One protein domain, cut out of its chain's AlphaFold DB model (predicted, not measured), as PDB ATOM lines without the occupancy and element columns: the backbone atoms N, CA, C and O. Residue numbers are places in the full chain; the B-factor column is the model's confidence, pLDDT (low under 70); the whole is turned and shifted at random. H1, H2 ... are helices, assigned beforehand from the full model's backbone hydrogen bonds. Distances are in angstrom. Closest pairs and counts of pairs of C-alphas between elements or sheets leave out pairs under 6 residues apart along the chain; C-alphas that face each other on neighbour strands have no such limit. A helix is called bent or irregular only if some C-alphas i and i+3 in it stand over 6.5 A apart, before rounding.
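Overview. This is residues 171 to 303 of the 303 residues of an uncharacterized protein of Shewanella polaris (UniProt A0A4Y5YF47). One long helix, H7, runs along one side of a body of helices: H3 packs on its first half, H4 and H5 on its second half, and H1 packs on H4 and H5 without reaching H7. Short H6 makes a corner with the beginning of H7, and residues 200 to 211, of which 200 belongs to H1 and 211 to H2, stick out. The printed part has 133 residues with seven named helices, H1 to H7 in order along the chain, and no named strand: the class is all helix, with 73 residues in helices. It is compact, with a radius of gyration of the C-alphas of 15.4 A, and rounded, spanning 40 by 33 by 30 A.

Arrangement. Residues 171 to 187 hold no named element and lead to H1, residues 188 to 200. H2, residues 211 to 214, only just touches residues 190 to 194 of H1, with 3 pairs of C-alphas within 8 A; the closest, Ser 194 and Gln 213, are 7.7 A apart. H3, residues 227 to 239, is close to H1 but not clearly touching; their closest C-alphas, Pro 188 and Leu 237, are 6.3 A apart. H4, residues 242 to 248, touches H1 at a steep tilt of 49 degrees, with the C-alphas of Pro 188 and Trp 245 closest at 6.4 A. H5, residues 251 to 258, touches H1 about perpendicular, at 77 degrees; the C-alphas of Leu 193 and Ala 257 are closest, at 6.8 A. H6, residues 273 to 276, and H7, residues 278 to 301, only just touch, with 3 pairs of C-alphas within 8 A, and only at the corner; the C-alphas of Tyr 274 and Ala 280 are closest, at 5.1 A. H7 is the hub, touching four helices. Its residues 279 to 287 touch H3 the same way at 36 degrees, only just a steep tilt, with the C-alphas of Ser 238 and Ile 287 closest at 5.1 A. Its residues 290 to 294 touch H4 at 69 degrees, a steep tilt only just short of about perpendicular, with the C-alphas of Ser 242 and His 290 closest at 5.4 A. Its residues 291 to 298 touch H5 opposite ways at a shallow tilt of 30 degrees, with the C-alphas of Leu 254 and Leu 291 closest at 6.7 A. The packing is mostly crossed: of five touching pairs with a tilt, one is shallow. H7 is apart from H1 and H2. Every O i to N i+4 pair is within hydrogen-bond range in H3 and H5, against 7 of 9 in H1, 2 of 3 in H4 and 15 of 20 in H7; H2 and H6 are too short for such a pair.

Along the chain. H1 begins at C-alpha 188 (155.228, 115.625, 102.676) and is 19.2 A long from first to last C-alpha; H2 measures 5.4 A, H3 18.4 A, H4 10.5 A, H5 11.1 A and H6 5.5 A. H7, 36.4 A, ends at C-alpha 301 (148.255, 119.478, 82.786) and has a kink of 25 degrees near residue 286. H1 is irregular, with C-alphas 192 and 195 7.7 A apart, and H7 only just so, with C-alphas 282 and 285 7.0 A apart.

Size, cuts and confidence. The C-alphas of Ser 180 and Asn 268 are the two farthest apart, 47.6 A. The printed part has no cut, and Lys 303 is the chain's last residue. The links from H2 to H3 and from H5 to H6 are long, with 12 and 14 residues. The mean pLDDT of the printed part is 84.8; residues 171 to 184, 202 to 214 and 303 are under 70.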
ATOM      1  N   ALA A 171     138.421 125.706  96.875       60.16
ATOM      2  CA  ALA A 171     137.735 126.546  97.861       60.16
ATOM      3  C   ALA A 171     137.152 125.744  99.040       60.16
ATOM      4  O   ALA A 171     136.930 126.292 100.114       60.16
ATOM      5  N   THR A 172     136.925 124.443  98.851       56.25
ATOM      6  CA  THR A 172     136.415 123.524  99.882       56.25
ATOM      7  C   THR A 172     137.514 122.938 100.771       56.25
ATOM      8  O   THR A 172     137.200 122.403 101.828       56.25
ATOM      9  N   MET A 173     138.788 123.021 100.364       60.41
ATOM     10  CA  MET A 173     139.933 122.532 101.152       60.41
ATOM     11  C   MET A 173     140.562 123.617 102.035       60.41
ATOM     12  O   MET A 173     141.314 123.303 102.952       60.41
ATOM     13  N   GLN A 174     140.268 124.891 101.765       50.25
ATOM     14  CA  GLN A 174     140.763 126.028 102.536       50.25
ATOM     15  C   GLN A 174     139.833 126.327 103.718       50.25
ATOM     16  O   GLN A 174     139.038 127.262 103.676       50.25
ATOM     17  N   VAL A 175     139.942 125.547 104.793       47.53
ATOM     18  CA  VAL A 175     139.499 126.002 106.117       47.53
ATOM     19  C   VAL A 175     140.745 126.196 106.976       47.53
ATOM     20  O   VAL A 175     141.359 125.239 107.429       47.53
ATOM     21  N   GLU A 176     141.095 127.475 107.126       46.97
ATOM     22  CA  GLU A 176     141.925 128.070 108.184       46.97
ATOM     23  C   GLU A 176     143.392 127.615 108.280       46.97
ATOM     24  O   GLU A 176     143.785 126.848 109.152       46.97
ATOM     25  N   LEU A 177     144.244 128.223 107.448       49.00
ATOM     26  CA  LEU A 177     145.653 128.420 107.788       49.00
ATOM     27  C   LEU A 177     145.865 129.877 108.198       49.00
ATOM     28  O   LEU A 177     145.614 130.800 107.422       49.00
ATOM     29  N   ASP A 178     146.333 130.064 109.428       45.28
ATOM     30  CA  ASP A 178     146.781 131.352 109.941       45.28
ATOM     31  C   ASP A 178     148.021 131.770 109.130       45.28
ATOM     32  O   ASP A 178     149.090 131.163 109.239       45.28
ATOM     33  N   ALA A 179     147.877 132.780 108.267       49.34
ATOM     34  CA  ALA A 179     148.893 133.222 107.300       49.34
ATOM     35  C   ALA A 179     150.205 133.747 107.932       49.34
ATOM     36  O   ALA A 179     151.084 134.238 107.224       49.34
ATOM     37  N   SER A 180     150.335 133.679 109.259       49.84
ATOM     38  CA  SER A 180     151.480 134.141 110.045       49.84
ATOM     39  C   SER A 180     152.412 133.036 110.553       49.84
ATOM     40  O   SER A 180     153.406 133.358 111.201       49.84
ATOM     41  N   LEU A 181     152.122 131.753 110.312       55.47
ATOM     42  CA  LEU A 181     153.027 130.661 110.686       55.47
ATOM     43  C   LEU A 181     154.066 130.427 109.583       55.47
ATOM     44  O   LEU A 181     153.711 130.130 108.444       55.47
ATOM     45  N   GLU A 182     155.355 130.542 109.926       56.34
ATOM     46  CA  GLU A 182     156.436 130.027 109.079       56.34
ATOM     47  C   GLU A 182     156.162 128.544 108.814       56.34
ATOM     48  O   GLU A 182     156.149 127.724 109.737       56.34
ATOM     49  N   MET A 183     155.883 128.211 107.554       59.50
ATOM     50  CA  MET A 183     155.637 126.832 107.170       59.50
ATOM     51  C   MET A 183     156.925 126.025 107.351       59.50
ATOM     52  O   MET A 183     157.975 126.439 106.853       59.50
ATOM     53  N   PRO A 184     156.868 124.868 108.025       63.94
ATOM     54  CA  PRO A 184     158.000 123.961 108.066       63.94
ATOM     55  C   PRO A 184     158.403 123.557 106.639       63.94
ATOM     56  O   PRO A 184     157.546 123.134 105.862       63.94
ATOM     57  N   ASP A 185     159.693 123.642 106.303       73.62
ATOM     58  CA  ASP A 185     160.249 123.063 105.069       73.62
ATOM     59  C   ASP A 185     160.285 121.532 105.203       73.62
ATOM     60  O   ASP A 185     161.306 120.919 105.516       73.62
ATOM     61  N   ILE A 186     159.106 120.922 105.101       84.31
ATOM     62  CA  ILE A 186     158.893 119.479 105.185       84.31
ATOM     63  C   ILE A 186     158.397 119.010 103.827       84.31
ATOM     64  O   ILE A 186     157.318 119.411 103.400       84.31
ATOM     65  N   ASN A 187     159.131 118.112 103.175       91.12
ATOM     66  CA  ASN A 187     158.609 117.396 102.017       91.12
ATOM     67  C   ASN A 187     157.564 116.361 102.495       91.12
ATOM     68  O   ASN A 187     157.935 115.391 103.169       91.12
ATOM     69  N   PRO A 188     156.265 116.520 102.170       94.62
ATOM     70  CA  PRO A 188     155.228 115.625 102.676       94.62
ATOM     71  C   PRO A 188     155.372 114.190 102.153       94.62
ATOM     72  O   PRO A 188     155.027 113.244 102.862       94.62
ATOM     73  N   PHE A 189     155.935 114.003 100.956       94.94
ATOM     74  CA  PHE A 189     156.176 112.675 100.394       94.94
ATOM     75  C   PHE A 189     157.334 111.958 101.090       94.94
ATOM     76  O   PHE A 189     157.256 110.750 101.295       94.94
ATOM     77  N   GLU A 190     158.362 112.677 101.553       92.12
ATOM     78  CA  GLU A 190     159.418 112.070 102.375       92.12
ATOM     79  C   GLU A 190     158.865 111.551 103.702       92.12
ATOM     80  O   GLU A 190     159.174 110.426 104.095       92.12
ATOM     81  N   VAL A 191     158.006 112.322 104.371       93.31
ATOM     82  CA  VAL A 191     157.348 111.877 105.608       93.31
ATOM     83  C   VAL A 191     156.434 110.680 105.334       93.31
ATOM     84  O   VAL A 191     156.476 109.700 106.074       93.31
ATOM     85  N   LEU A 192     155.627 110.733 104.271       95.62
ATOM     86  CA  LEU A 192     154.596 109.734 103.986       95.62
ATOM     87  C   LEU A 192     155.159 108.411 103.429       95.62
ATOM     88  O   LEU A 192     154.667 107.342 103.788       95.62
ATOM     89  N   LEU A 193     156.166 108.465 102.549       94.00
ATOM     90  CA  LEU A 193     156.600 107.319 101.736       94.00
ATOM     91  C   LEU A 193     157.924 106.680 102.177       94.00
ATOM     92  O   LEU A 193     158.175 105.526 101.823       94.00
ATOM     93  N   SER A 194     158.783 107.380 102.932       89.25
ATOM     94  CA  SER A 194     160.167 106.922 103.165       89.25
ATOM     95  C   SER A 194     160.275 105.532 103.794       89.25
ATOM     96  O   SER A 194     161.183 104.773 103.448       89.25
ATOM     97  N   ASP A 195     159.381 105.173 104.722       88.62
ATOM     98  CA  ASP A 195     159.396 103.830 105.311       88.62
ATOM     99  C   ASP A 195     158.963 102.757 104.301       88.62
ATOM    100  O   ASP A 195     159.656 101.752 104.149       88.62
ATOM    101  N   LEU A 196     157.894 103.002 103.536       88.38
ATOM    102  CA  LEU A 196     157.429 102.079 102.495       88.38
ATOM    103  C   LEU A 196     158.527 101.804 101.454       88.38
ATOM    104  O   LEU A 196     158.789 100.648 101.118       88.38
ATOM    105  N   VAL A 197     159.184 102.857 100.956       87.44
ATOM    106  CA  VAL A 197     160.272 102.735  99.972       87.44
ATOM    107  C   VAL A 197     161.430 101.928 100.556       87.44
ATOM    108  O   VAL A 197     161.897 100.972  99.935       87.44
ATOM    109  N   ARG A 198     161.846 102.231 101.792       85.88
ATOM    110  CA  ARG A 198     162.921 101.503 102.479       85.88
ATOM    111  C   ARG A 198     162.616 100.013 102.626       85.88
ATOM    112  O   ARG A 198     163.497  99.189 102.378       85.88
ATOM    113  N   GLN A 199     161.395  99.665 103.034       83.25
ATOM    114  CA  GLN A 199     160.991  98.269 103.207       83.25
ATOM    115  C   GLN A 199     161.032  97.496 101.879       83.25
ATOM    116  O   GLN A 199     161.472  96.345 101.855       83.25
ATOM    117  N   ARG A 200     160.655  98.131 100.760       84.81
ATOM    118  CA  ARG A 200     160.727  97.524  99.419       84.81
ATOM    119  C   ARG A 200     162.158  97.289  98.941       84.81
ATOM    120  O   ARG A 200     162.425  96.280  98.298       84.81
ATOM    121  N   GLU A 201     163.079  98.191  99.268       82.12
ATOM    122  CA  GLU A 201     164.480  98.092  98.843       82.12
ATOM    123  C   GLU A 201     165.303  97.044  99.620       82.12
ATOM    124  O   GLU A 201     166.466  96.828  99.282       82.12
ATOM    125  N   GLN A 202     164.740  96.397 100.654       65.56
ATOM    126  CA  GLN A 202     165.407  95.382 101.493       65.56
ATOM    127  C   GLN A 202     166.811  95.791 101.986       65.56
ATOM    128  O   GLN A 202     167.671  94.941 102.239       65.56
ATOM    129  N   LYS A 203     167.086  97.095 102.120       57.97
ATOM    130  CA  LYS A 203     168.390  97.568 102.598       57.97
ATOM    131  C   LYS A 203     168.555  97.134 104.063       57.97
ATOM    132  O   LYS A 203     167.694  97.460 104.880       57.97
ATOM    133  N   PRO A 204     169.622  96.389 104.418       48.97
ATOM    134  CA  PRO A 204     169.810  95.902 105.779       48.97
ATOM    135  C   PRO A 204     169.879  97.065 106.776       48.97
ATOM    136  O   PRO A 204     170.466  98.103 106.474       48.97
ATOM    137  N   ASN A 205     169.329  96.844 107.978       49.44
ATOM    138  CA  ASN A 205     169.265  97.746 109.144       49.44
ATOM    139  C   ASN A 205     170.639  98.143 109.739       49.44
ATOM    140  O   ASN A 205     170.788  98.314 110.946       49.44
ATOM    141  N   ASN A 206     171.669  98.294 108.917       46.81
ATOM    142  CA  ASN A 206     172.909  98.930 109.318       46.81
ATOM    143  C   ASN A 206     172.884 100.345 108.767       46.81
ATOM    144  O   ASN A 206     173.162 100.490 107.588       46.81
ATOM    145  N   ILE A 207     172.558 101.350 109.588       45.09
ATOM    146  CA  ILE A 207     173.073 102.734 109.535       45.09
ATOM    147  C   ILE A 207     172.373 103.562 110.630       45.09
ATOM    148  O   ILE A 207     171.180 103.426 110.879       45.09
ATOM    149  N   LYS A 208     173.156 104.414 111.301       42.75
ATOM    150  CA  LYS A 208     172.709 105.447 112.246       42.75
ATOM    151  C   LYS A 208     171.528 106.245 111.679       42.75
ATOM    152  O   LYS A 208     171.631 106.739 110.559       42.75
ATOM    153  N   PHE A 209     170.482 106.419 112.486       46.16
ATOM    154  CA  PHE A 209     169.295 107.190 112.121       46.16
ATOM    155  C   PHE A 209     169.672 108.597 111.633       46.16
ATOM    156  O   PHE A 209     170.249 109.379 112.391       46.16
ATOM    157  N   SER A 210     169.372 108.926 110.374       52.25
ATOM    158  CA  SER A 210     169.387 110.322 109.923       52.25
ATOM    159  C   SER A 210     168.165 111.051 110.494       52.25
ATOM    160  O   SER A 210     167.145 110.432 110.801       52.25
ATOM    161  N   THR A 211     168.228 112.376 110.633       51.31
ATOM    162  CA  THR A 211     167.097 113.185 111.124       51.31
ATOM    163  C   THR A 211     165.826 112.965 110.286       51.31
ATOM    164  O   THR A 211     164.739 112.853 110.847       51.31
ATOM    165  N   ALA A 212     165.971 112.768 108.969       51.59
ATOM    166  CA  ALA A 212     164.877 112.421 108.055       51.59
ATOM    167  C   ALA A 212     164.217 111.063 108.380       51.59
ATOM    168  O   ALA A 212     163.009 110.909 108.245       51.59
ATOM    169  N   GLN A 213     164.972 110.085 108.894       56.03
ATOM    170  CA  GLN A 213     164.437 108.769 109.278       56.03
ATOM    171  C   GLN A 213     163.620 108.802 110.578       56.03
ATOM    172  O   GLN A 213     162.821 107.899 110.814       56.03
ATOM    173  N   THR A 214     163.803 109.832 111.411       65.56
ATOM    174  CA  THR A 214     163.027 110.013 112.653       65.56
ATOM    175  C   THR A 214     161.643 110.616 112.378       65.56
ATOM    176  O   THR A 214     160.740 110.482 113.202       65.56
ATOM    177  N   LEU A 215     161.467 111.246 111.212       79.56
ATOM    178  CA  LEU A 215     160.258 111.967 110.809       79.56
ATOM    179  C   LEU A 215     159.441 111.227 109.737       79.56
ATOM    180  O   LEU A 215     158.604 111.841 109.091       79.56
ATOM    181  N   ALA A 216     159.662 109.925 109.538       90.19
ATOM    182  CA  ALA A 216     158.863 109.123 108.613       90.19
ATOM    183  C   ALA A 216     157.646 108.494 109.312       90.19
ATOM    184  O   ALA A 216     157.747 107.999 110.445       90.19
ATOM    185  N   LEU A 217     156.513 108.462 108.609       94.50
ATOM    186  CA  LEU A 217     155.367 107.638 108.970       94.50
ATOM    187  C   LEU A 217     155.780 106.163 108.903       94.50
ATOM    188  O   LEU A 217     156.322 105.703 107.899       94.50
ATOM    189  N   GLN A 218     155.532 105.421 109.977       94.38
ATOM    190  CA  GLN A 218     155.773 103.987 110.038       94.38
ATOM    191  C   GLN A 218     154.645 103.251 109.322       94.38
ATOM    192  O   GLN A 218     153.476 103.337 109.700       94.38
ATOM    193  N   VAL A 219     155.012 102.513 108.285       93.75
ATOM    194  CA  VAL A 219     154.147 101.703 107.439       93.75
ATOM    195  C   VAL A 219     154.273 100.260 107.921       93.75
ATOM    196  O   VAL A 219     154.930  99.416 107.316       93.75
ATOM    197  N   THR A 220     153.690 100.002 109.090       93.56
ATOM    198  CA  THR A 220     153.711  98.706 109.780       93.56
ATOM    199  C   THR A 220     152.296  98.222 110.059       93.56
ATOM    200  O   THR A 220     151.357  99.013 110.147       93.56
ATOM    201  N   THR A 221     152.131  96.912 110.218       92.94
ATOM    202  CA  THR A 221     150.867  96.302 110.663       92.94
ATOM    203  C   THR A 221     150.708  96.362 112.182       92.94
ATOM    204  O   THR A 221     149.596  96.420 112.701       92.94
ATOM    205  N   GLU A 222     151.827  96.388 112.907       92.06
ATOM    206  CA  GLU A 222     151.864  96.561 114.354       92.06
ATOM    207  C   GLU A 222     151.809  98.038 114.746       92.06
ATOM    208  O   GLU A 222     152.282  98.915 114.017       92.06
ATOM    209  N   ARG A 223     151.266  98.297 115.939       91.25
ATOM    210  CA  ARG A 223     151.202  99.638 116.519       91.25
ATOM    211  C   ARG A 223     152.622 100.172 116.787       91.25
ATOM    212  O   ARG A 223     153.377  99.513 117.504       91.25
ATOM    213  N   PRO A 224     152.970 101.371 116.290       92.56
ATOM    214  CA  PRO A 224     154.258 102.013 116.536       92.56
ATOM    215  C   PRO A 224     154.601 102.173 118.018       92.56
ATOM    216  O   PRO A 224     153.748 102.543 118.826       92.56
ATOM    217  N   ILE A 225     155.882 102.002 118.360       88.69
ATOM    218  CA  ILE A 225     156.399 102.269 119.717       88.69
ATOM    219  C   ILE A 225     156.310 103.770 120.046       88.69
ATOM    220  O   ILE A 225     156.005 104.154 121.170       88.69
ATOM    221  N   ASN A 226     156.561 104.631 119.060       91.31
ATOM    222  CA  ASN A 226     156.552 106.093 119.162       91.31
ATOM    223  C   ASN A 226     155.231 106.694 118.653       91.31
ATOM    224  O   ASN A 226     155.233 107.601 117.823       91.31
ATOM    225  N   LEU A 227     154.103 106.179 119.136       94.38
ATOM    226  CA  LEU A 227     152.778 106.509 118.614       94.38
ATOM    227  C   LEU A 227     152.441 108.010 118.623       94.38
ATOM    228  O   LEU A 227     151.949 108.519 117.621       94.38
ATOM    229  N   ASP A 228     152.753 108.732 119.702       95.12
ATOM    230  CA  ASP A 228     152.461 110.172 119.796       95.12
ATOM    231  C   ASP A 228     153.166 110.975 118.693       95.12
ATOM    232  O   ASP A 228     152.593 111.898 118.115       95.12
ATOM    233  N   MET A 229     154.391 110.572 118.340       93.44
ATOM    234  CA  MET A 229     155.121 111.152 117.213       93.44
ATOM    235  C   MET A 229     154.418 110.844 115.888       93.44
ATOM    236  O   MET A 229     154.314 111.712 115.032       93.44
ATOM    237  N   GLN A 230     153.910 109.624 115.712       95.81
ATOM    238  CA  GLN A 230     153.199 109.232 114.494       95.81
ATOM    239  C   GLN A 230     151.885 110.005 114.322       95.81
ATOM    240  O   GLN A 230     151.579 110.450 113.217       95.81
ATOM    241  N   TYR A 231     151.148 110.248 115.410       96.69
ATOM    242  CA  TYR A 231     149.989 111.141 115.388       96.69
ATOM    243  C   TYR A 231     150.374 112.578 115.041       96.69
ATOM    244  O   TYR A 231     149.700 113.199 114.224       96.69
ATOM    245  N   ALA A 232     151.468 113.097 115.606       94.25
ATOM    246  CA  ALA A 232     151.957 114.432 115.274       94.25
ATOM    247  C   ALA A 232     152.361 114.555 113.794       94.25
ATOM    248  O   ALA A 232     152.066 115.572 113.173       94.25
ATOM    249  N   LEU A 233     152.975 113.519 113.208       94.31
ATOM    250  CA  LEU A 233     153.309 113.486 111.780       94.31
ATOM    251  C   LEU A 233     152.054 113.491 110.900       94.31
ATOM    252  O   LEU A 233     151.978 114.283 109.965       94.31
ATOM    253  N   LEU A 234     151.055 112.657 111.208       96.50
ATOM    254  CA  LEU A 234     149.787 112.633 110.468       96.50
ATOM    255  C   LEU A 234     149.042 113.970 110.568       96.50
ATOM    256  O   LEU A 234     148.576 114.481 109.552       96.50
ATOM    257  N   ALA A 235     148.993 114.561 111.763       95.06
ATOM    258  CA  ALA A 235     148.399 115.877 111.980       95.06
ATOM    259  C   ALA A 235     149.155 116.985 111.229       95.06
ATOM    260  O   ALA A 235     148.540 117.882 110.658       95.06
ATOM    261  N   ALA A 236     150.491 116.934 111.201       92.19
ATOM    262  CA  ALA A 236     151.290 117.878 110.428       92.19
ATOM    263  C   ALA A 236     150.987 117.747 108.930       92.19
ATOM    264  O   ALA A 236     150.692 118.748 108.287       92.19
ATOM    265  N   LEU A 237     150.976 116.519 108.396       93.81
ATOM    266  CA  LEU A 237     150.653 116.241 106.997       93.81
ATOM    267  C   LEU A 237     149.252 116.725 106.601       93.81
ATOM    268  O   LEU A 237     149.100 117.310 105.530       93.81
ATOM    269  N   SER A 238     148.243 116.508 107.449       94.06
ATOM    270  CA  SER A 238     146.874 116.962 107.179       94.06
ATOM    271  C   SER A 238     146.718 118.483 107.222       94.06
ATOM    272  O   SER A 238     145.781 119.005 106.639       94.06
ATOM    273  N   ASN A 239     147.603 119.198 107.919       90.81
ATOM    274  CA  ASN A 239     147.537 120.657 108.036       90.81
ATOM    275  C   ASN A 239     148.379 121.389 106.977       90.81
ATOM    276  O   ASN A 239     148.365 122.619 106.928       90.81
ATOM    277  N   LEU A 240     149.128 120.668 106.134       89.50
ATOM    278  CA  LEU A 240     149.878 121.282 105.040       89.50
ATOM    279  C   LEU A 240     148.919 121.736 103.926       89.50
ATOM    280  O   LEU A 240     148.085 120.949 103.483       89.50
ATOM    281  N   PRO A 241     149.056 122.962 103.397       89.06
ATOM    282  CA  PRO A 241     148.208 123.410 102.299       89.06
ATOM    283  C   PRO A 241     148.451 122.601 101.015       89.06
ATOM    284  O   PRO A 241     149.571 122.172 100.730       89.06
ATOM    285  N   SER A 242     147.417 122.448 100.179       89.69
ATOM    286  CA  SER A 242     147.493 121.677  98.923       89.69
ATOM    287  C   SER A 242     148.605 122.142  97.980       89.69
ATOM    288  O   SER A 242     149.203 121.317  97.297       89.69
ATOM    289  N   VAL A 243     148.922 123.444  97.959       89.31
ATOM    290  CA  VAL A 243     150.032 123.990  97.154       89.31
ATOM    291  C   VAL A 243     151.389 123.422  97.578       89.31
ATOM    292  O   VAL A 243     152.249 123.198  96.732       89.31
ATOM    293  N   HIS A 244     151.557 123.135  98.870       91.25
ATOM    294  CA  HIS A 244     152.773 122.539  99.411       91.25
ATOM    295  C   HIS A 244     152.878 121.065  99.033       91.25
ATOM    296  O   HIS A 244     153.940 120.599  98.652       91.25
ATOM    297  N   TRP A 245     151.771 120.322  99.044       94.25
ATOM    298  CA  TRP A 245     151.753 118.972  98.470       94.25
ATOM    299  C   TRP A 245     152.115 118.992  96.984       94.25
ATOM    300  O   TRP A 245     152.953 118.211  96.537       94.25
ATOM    301  N   LEU A 246     151.535 119.924  96.228       93.75
ATOM    302  CA  LEU A 246     151.755 120.031  94.792       93.75
ATOM    303  C   LEU A 246     153.212 120.364  94.434       93.75
ATOM    304  O   LEU A 246     153.713 119.835  93.446       93.75
ATOM    305  N   SER A 247     153.910 121.191  95.224       93.19
ATOM    306  CA  SER A 247     155.297 121.588  94.928       93.19
ATOM    307  C   SER A 247     156.311 120.445  95.007       93.19
ATOM    308  O   SER A 247     157.379 120.557  94.409       93.19
ATOM    309  N   TYR A 248     155.987 119.357  95.714       94.38
ATOM    310  CA  TYR A 248     156.826 118.153  95.802       94.38
ATOM    311  C   TYR A 248     156.236 116.949  95.059       94.38
ATOM    312  O   TYR A 248     156.884 115.908  94.990       94.38
ATOM    313  N   ALA A 249     155.021 117.054  94.515       95.94
ATOM    314  CA  ALA A 249     154.356 115.926  93.880       95.94
ATOM    315  C   ALA A 249     155.066 115.501  92.589       95.94
ATOM    316  O   ALA A 249     155.324 116.311  91.698       95.94
ATOM    317  N   SER A 250     155.294 114.197  92.456       96.25
ATOM    318  CA  SER A 250     155.661 113.546  91.202       96.25
ATOM    319  C   SER A 250     154.651 112.448  90.865       96.25
ATOM    320  O   SER A 250     153.935 111.944  91.733       96.25
ATOM    321  N   GLN A 251     154.586 112.042  89.594       94.94
ATOM    322  CA  GLN A 251     153.712 110.936  89.192       94.94
ATOM    323  C   GLN A 251     154.084 109.625  89.906       94.94
ATOM    324  O   GLN A 251     153.195 108.858  90.273       94.94
ATOM    325  N   GLU A 252     155.378 109.374  90.115       95.38
ATOM    326  CA  GLU A 252     155.874 108.182  90.810       95.38
ATOM    327  C   GLU A 252     155.466 108.175  92.289       95.38
ATOM    328  O   GLU A 252     154.986 107.155  92.792       95.38
ATOM    329  N   ASP A 253     155.576 109.320  92.964       95.69
ATOM    330  CA  ASP A 253     155.188 109.451  94.369       95.69
ATOM    331  C   ASP A 253     153.679 109.287  94.557       95.69
ATOM    332  O   ASP A 253     153.240 108.576  95.460       95.69
ATOM    333  N   LEU A 254     152.869 109.881  93.672       97.25
ATOM    334  CA  LEU A 254     151.411 109.735  93.709       97.25
ATOM    335  C   LEU A 254     150.986 108.276  93.505       97.25
ATOM    336  O   LEU A 254     150.154 107.777  94.261       97.25
ATOM    337  N   LEU A 255     151.586 107.574  92.537       96.19
ATOM    338  CA  LEU A 255     151.342 106.143  92.314       96.19
ATOM    339  C   LEU A 255     151.783 105.292  93.509       96.19
ATOM    340  O   LEU A 255     151.121 104.321  93.867       96.19
ATOM    341  N   THR A 256     152.898 105.650  94.143       96.00
ATOM    342  CA  THR A 256     153.398 104.944  95.325       96.00
ATOM    343  C   THR A 256     152.482 105.154  96.529       96.00
ATOM    344  O   THR A 256     152.205 104.196  97.254       96.00
ATOM    345  N   ALA A 257     151.964 106.371  96.712       97.69
ATOM    346  CA  ALA A 257     151.078 106.731  97.814       97.69
ATOM    347  C   ALA A 257     149.727 106.003  97.768       97.69
ATOM    348  O   ALA A 257     149.166 105.721  98.822       97.69
ATOM    349  N   GLU A 258     149.223 105.631  96.584       97.25
ATOM    350  CA  GLU A 258     147.986 104.843  96.429       97.25
ATOM    351  C   GLU A 258     147.974 103.582  97.309       97.25
ATOM    352  O   GLU A 258     146.971 103.279  97.955       97.25
ATOM    353  N   ALA A 259     149.114 102.888  97.404       95.25
ATOM    354  CA  ALA A 259     149.266 101.641  98.154       95.25
ATOM    355  C   ALA A 259     149.163 101.786  99.684       95.25
ATOM    356  O   ALA A 259     149.142 100.776 100.382       95.25
ATOM    357  N   LEU A 260     149.127 103.011 100.215       96.81
ATOM    358  CA  LEU A 260     149.035 103.262 101.656       96.81
ATOM    359  C   LEU A 260     147.593 103.250 102.181       96.81
ATOM    360  O   LEU A 260     147.378 103.094 103.378       96.81
ATOM    361  N   PHE A 261     146.596 103.414 101.308       97.06
ATOM    362  CA  PHE A 261     145.230 103.752 101.731       97.06
ATOM    363  C   PHE A 261     144.195 102.650 101.495       97.06
ATOM    364  O   PHE A 261     142.996 102.930 101.528       97.06
ATOM    365  N   TYR A 262     144.632 101.414 101.254       96.62
ATOM    366  CA  TYR A 262     143.723 100.286 101.097       96.62
ATOM    367  C   TYR A 262     144.323  98.970 101.597       96.62
ATOM    368  O   TYR A 262     145.535  98.819 101.737       96.62
ATOM    369  N   ASN A 263     143.442  98.007 101.842       95.31
ATOM    370  CA  ASN A 263     143.753  96.606 102.066       95.31
ATOM    371  C   ASN A 263     142.644  95.772 101.413       95.31
ATOM    372  O   ASN A 263     141.541  95.717 101.950       95.31
ATOM    373  N   GLU A 264     142.928  95.164 100.255       93.31
ATOM    374  CA  GLU A 264     141.949  94.420  99.436       93.31
ATOM    375  C   GLU A 264     141.291  93.265 100.200       93.31
ATOM    376  O   GLU A 264     140.124  92.955  99.968       93.31
ATOM    377  N   ASP A 265     142.020  92.647 101.129       92.19
ATOM    378  CA  ASP A 265     141.557  91.479 101.868       92.19
ATOM    379  C   ASP A 265     141.913  91.606 103.355       92.19
ATOM    380  O   ASP A 265     142.860  90.976 103.838       92.19
ATOM    381  N   PRO A 266     141.165  92.434 104.103       91.75
ATOM    382  CA  PRO A 266     141.461  92.717 105.500       91.75
ATOM    383  C   PRO A 266     141.097  91.585 106.456       91.75
ATOM    384  O   PRO A 266     141.434  91.645 107.636       91.75
ATOM    385  N   GLN A 267     140.415  90.553 105.958       89.19
ATOM    386  CA  GLN A 267     140.116  89.349 106.727       89.19
ATOM    387  C   GLN A 267     141.337  88.428 106.795       89.19
ATOM    388  O   GLN A 267     141.565  87.801 107.829       89.19
ATOM    389  N   ASN A 268     142.130  88.369 105.719       92.06
ATOM    390  CA  ASN A 268     143.309  87.504 105.644       92.06
ATOM    391  C   ASN A 268     144.638  88.262 105.789       92.06
ATOM    392  O   ASN A 268     145.631  87.667 106.206       92.06
ATOM    393  N   ASN A 269     144.670  89.560 105.480       92.06
ATOM    394  CA  ASN A 269     145.866  90.395 105.559       92.06
ATOM    395  C   ASN A 269     145.688  91.505 106.592       92.06
ATOM    396  O   ASN A 269     144.693  92.225 106.590       92.06
ATOM    397  N   THR A 270     146.684  91.694 107.454       92.19
ATOM    398  CA  THR A 270     146.654  92.784 108.433       92.19
ATOM    399  C   THR A 270     146.869  94.129 107.743       92.19
ATOM    400  O   THR A 270     147.818  94.300 106.980       92.19
ATOM    401  N   SER A 271     145.997  95.093 108.033       94.62
ATOM    402  CA  SER A 271     146.127  96.468 107.546       94.62
ATOM    403  C   SER A 271     147.288  97.202 108.212       94.62
ATOM    404  O   SER A 271     147.707  96.853 109.317       94.62
ATOM    405  N   TYR A 272     147.749  98.287 107.589       95.75
ATOM    406  CA  TYR A 272     148.608  99.240 108.286       95.75
ATOM    407  C   TYR A 272     147.902  99.805 109.518       95.75
ATOM    408  O   TYR A 272     146.697 100.073 109.484       95.75
ATOM    409  N   TRP A 273     148.656 100.001 110.599       95.88
ATOM    410  CA  TRP A 273     148.114 100.357 111.913       95.88
ATOM    411  C   TRP A 273     147.202 101.593 111.859       95.88
ATOM    412  O   TRP A 273     146.159 101.619 112.505       95.88
ATOM    413  N   TYR A 274     147.541 102.591 111.036       96.12
ATOM    414  CA  TYR A 274     146.781 103.837 110.923       96.12
ATOM    415  C   TYR A 274     145.422 103.678 110.220       96.12
ATOM    416  O   TYR A 274     144.558 104.532 110.394       96.12
ATOM    417  N   LEU A 275     145.198 102.595 109.462       95.81
ATOM    418  CA  LEU A 275     143.896 102.286 108.845       95.81
ATOM    419  C   LEU A 275     142.899 101.682 109.846       95.81
ATOM    420  O   LEU A 275     141.691 101.692 109.606       95.81
ATOM    421  N   VAL A 276     143.396 101.136 110.959       94.81
ATOM    422  CA  VAL A 276     142.589 100.478 112.003       94.81
ATOM    423  C   VAL A 276     142.620 101.217 113.344       94.81
ATOM    424  O   VAL A 276     141.860 100.888 114.254       94.81
ATOM    425  N   ASP A 277     143.445 102.255 113.460       95.56
ATOM    426  CA  ASP A 277     143.529 103.121 114.630       95.56
ATOM    427  C   ASP A 277     142.568 104.312 114.516       95.56
ATOM    428  O   ASP A 277     142.592 105.067 113.542       95.56
ATOM    429  N   TYR A 278     141.719 104.496 115.533       95.38
ATOM    430  CA  TYR A 278     140.728 105.574 115.560       95.38
ATOM    431  C   TYR A 278     141.369 106.953 115.379       95.38
ATOM    432  O   TYR A 278     140.939 107.705 114.507       95.38
ATOM    433  N   GLN A 279     142.407 107.272 116.155       96.31
ATOM    434  CA  GLN A 279     142.993 108.609 116.186       96.31
ATOM    435  C   GLN A 279     143.785 108.912 114.910       96.31
ATOM    436  O   GLN A 279     143.644 109.999 114.358       96.31
ATOM    437  N   ALA A 280     144.559 107.956 114.394       96.94
ATOM    438  CA  ALA A 280     145.276 108.130 113.131       96.94
ATOM    439  C   ALA A 280     144.322 108.304 111.944       96.94
ATOM    440  O   ALA A 280     144.553 109.158 111.086       96.94
ATOM    441  N   SER A 281     143.230 107.532 111.920       96.56
ATOM    442  CA  SER A 281     142.272 107.547 110.814       96.56
ATOM    443  C   SER A 281     141.616 108.917 110.584       96.56
ATOM    444  O   SER A 281     141.244 109.233 109.455       96.56
ATOM    445  N   GLN A 282     141.555 109.769 111.617       97.19
ATOM    446  CA  GLN A 282     140.961 111.111 111.532       97.19
ATOM    447  C   GLN A 282     141.696 112.035 110.550       97.19
ATOM    448  O   GLN A 282     141.082 112.923 109.962       97.19
ATOM    449  N   PHE A 283     142.995 111.804 110.338       97.38
ATOM    450  CA  PHE A 283     143.841 112.633 109.475       97.38
ATOM    451  C   PHE A 283     143.880 112.151 108.018       97.38
ATOM    452  O   PHE A 283     144.249 112.912 107.120       97.38
ATOM    453  N   LEU A 284     143.515 110.887 107.763       97.25
ATOM    454  CA  LEU A 284     143.744 110.240 106.467       97.25
ATOM    455  C   LEU A 284     142.924 110.856 105.341       97.25
ATOM    456  O   LEU A 284     143.408 110.931 104.214       97.25
ATOM    457  N   ASP A 285     141.707 111.309 105.628       95.56
ATOM    458  CA  ASP A 285     140.852 111.905 104.606       95.56
ATOM    459  C   ASP A 285     141.475 113.173 104.044       95.56
ATOM    460  O   ASP A 285     141.587 113.296 102.829       95.56
ATOM    461  N   VAL A 286     141.944 114.081 104.898       95.31
ATOM    462  CA  VAL A 286     142.552 115.340 104.453       95.31
ATOM    463  C   VAL A 286     143.808 115.068 103.620       95.31
ATOM    464  O   VAL A 286     143.934 115.578 102.507       95.31
ATOM    465  N   ILE A 287     144.674 114.160 104.085       97.25
ATOM    466  CA  ILE A 287     145.864 113.717 103.341       97.25
ATOM    467  C   ILE A 287     145.471 113.150 101.967       97.25
ATOM    468  O   ILE A 287     146.029 113.544 100.941       97.25
ATOM    469  N   ARG A 288     144.472 112.260 101.914       96.94
ATOM    470  CA  ARG A 288     143.971 111.694 100.653       96.94
ATOM    471  C   ARG A 288     143.389 112.754  99.730       96.94
ATOM    472  O   ARG A 288     143.579 112.637  98.525       96.94
ATOM    473  N   HIS A 289     142.713 113.773 100.253       95.88
ATOM    474  CA  HIS A 289     142.197 114.869  99.436       95.88
ATOM    475  C   HIS A 289     143.333 115.689  98.813       95.88
ATOM    476  O   HIS A 289     143.243 116.029  97.634       95.88
ATOM    477  N   HIS A 290     144.434 115.934  99.532       96.19
ATOM    478  CA  HIS A 290     145.610 116.589  98.948       96.19
ATOM    479  C   HIS A 290     146.236 115.754  97.825       96.19
ATOM    480  O   HIS A 290     146.504 116.278  96.742       96.19
ATOM    481  N   LEU A 291     146.412 114.446  98.040       97.75
ATOM    482  CA  LEU A 291     146.922 113.525  97.013       97.75
ATOM    483  C   LEU A 291     145.998 113.478  95.788       97.75
ATOM    484  O   LEU A 291     146.451 113.581  94.649       97.75
ATOM    485  N   ALA A 292     144.693 113.385  96.023       97.25
ATOM    486  CA  ALA A 292     143.659 113.382  94.999       97.25
ATOM    487  C   ALA A 292     143.601 114.692  94.194       97.25
ATOM    488  O   ALA A 292     143.336 114.668  92.989       97.25
ATOM    489  N   TYR A 293     143.857 115.831  94.841       96.19
ATOM    490  CA  TYR A 293     143.997 117.124  94.177       96.19
ATOM    491  C   TYR A 293     145.262 117.165  93.312       96.19
ATOM    492  O   TYR A 293     145.189 117.557  92.149       96.19
ATOM    493  N   CYS A 294     146.397 116.679  93.821       96.62
ATOM    494  CA  CYS A 294     147.626 116.572  93.031       96.62
ATOM    495  C   CYS A 294     147.412 115.700  91.782       96.62
ATOM    496  O   CYS A 294     147.762 116.120  90.681       96.62
ATOM    497  N   GLN A 295     146.756 114.538  91.914       97.12
ATOM    498  CA  GLN A 295     146.378 113.692  90.771       97.12
ATOM    499  C   GLN A 295     145.525 114.451  89.738       97.12
ATOM    500  O   GLN A 295     145.763 114.325  88.537       97.12
ATOM    501  N   GLN A 296     144.554 115.254  90.189       96.19
ATOM    502  CA  GLN A 296     143.711 116.069  89.310       96.19
ATOM    503  C   GLN A 296     144.521 117.126  88.555       96.19
ATOM    504  O   GLN A 296     144.357 117.252  87.343       96.19
ATOM    505  N   VAL A 297     145.403 117.863  89.238       94.88
ATOM    506  CA  VAL A 297     146.257 118.872  88.592       94.88
ATOM    507  C   VAL A 297     147.146 118.219  87.537       94.88
ATOM    508  O   VAL A 297     147.161 118.676  86.397       94.88
ATOM    509  N   PHE A 298     147.803 117.103  87.868       94.06
ATOM    510  CA  PHE A 298     148.619 116.351  86.911       94.06
ATOM    511  C   PHE A 298     147.812 115.919  85.680       94.06
ATOM    512  O   PHE A 298     148.243 116.159  84.552       94.06
ATOM    513  N   ALA A 299     146.622 115.346  85.879       93.94
ATOM    514  CA  ALA A 299     145.755 114.912  84.786       93.94
ATOM    515  C   ALA A 299     145.322 116.079  83.877       93.94
ATOM    516  O   ALA A 299     145.308 115.933  82.658       93.94
ATOM    517  N   LEU A 300     145.020 117.245  84.457       92.94
ATOM    518  CA  LEU A 300     144.650 118.450  83.707       92.94
ATOM    519  C   LEU A 300     145.828 119.044  82.928       92.94
ATOM    520  O   LEU A 300     145.625 119.551  81.829       92.94
ATOM    521  N   THR A 301     147.046 118.979  83.468       89.62
ATOM    522  CA  THR A 301     148.255 119.478  82.786       89.62
ATOM    523  C   THR A 301     148.777 118.548  81.692       89.62
ATOM    524  O   THR A 301     149.558 118.983  80.849       89.62
ATOM    525  N   ALA A 302     148.374 117.275  81.707       82.25
ATOM    526  CA  ALA A 302     148.775 116.276  80.719       82.25
ATOM    527  C   ALA A 302     147.869 116.232  79.470       82.25
ATOM    528  O   ALA A 302     148.187 115.500  78.532       82.25
ATOM    529  N   LYS A 303     146.748 116.968  79.473       57.06
ATOM    530  CA  LYS A 303     145.806 117.092  78.349       57.06
ATOM    531  C   LYS A 303     146.289 118.122  77.328       57.06
ATOM    532  O   LYS A 303     146.124 117.843  76.120       57.06
TER     533      LYS A 303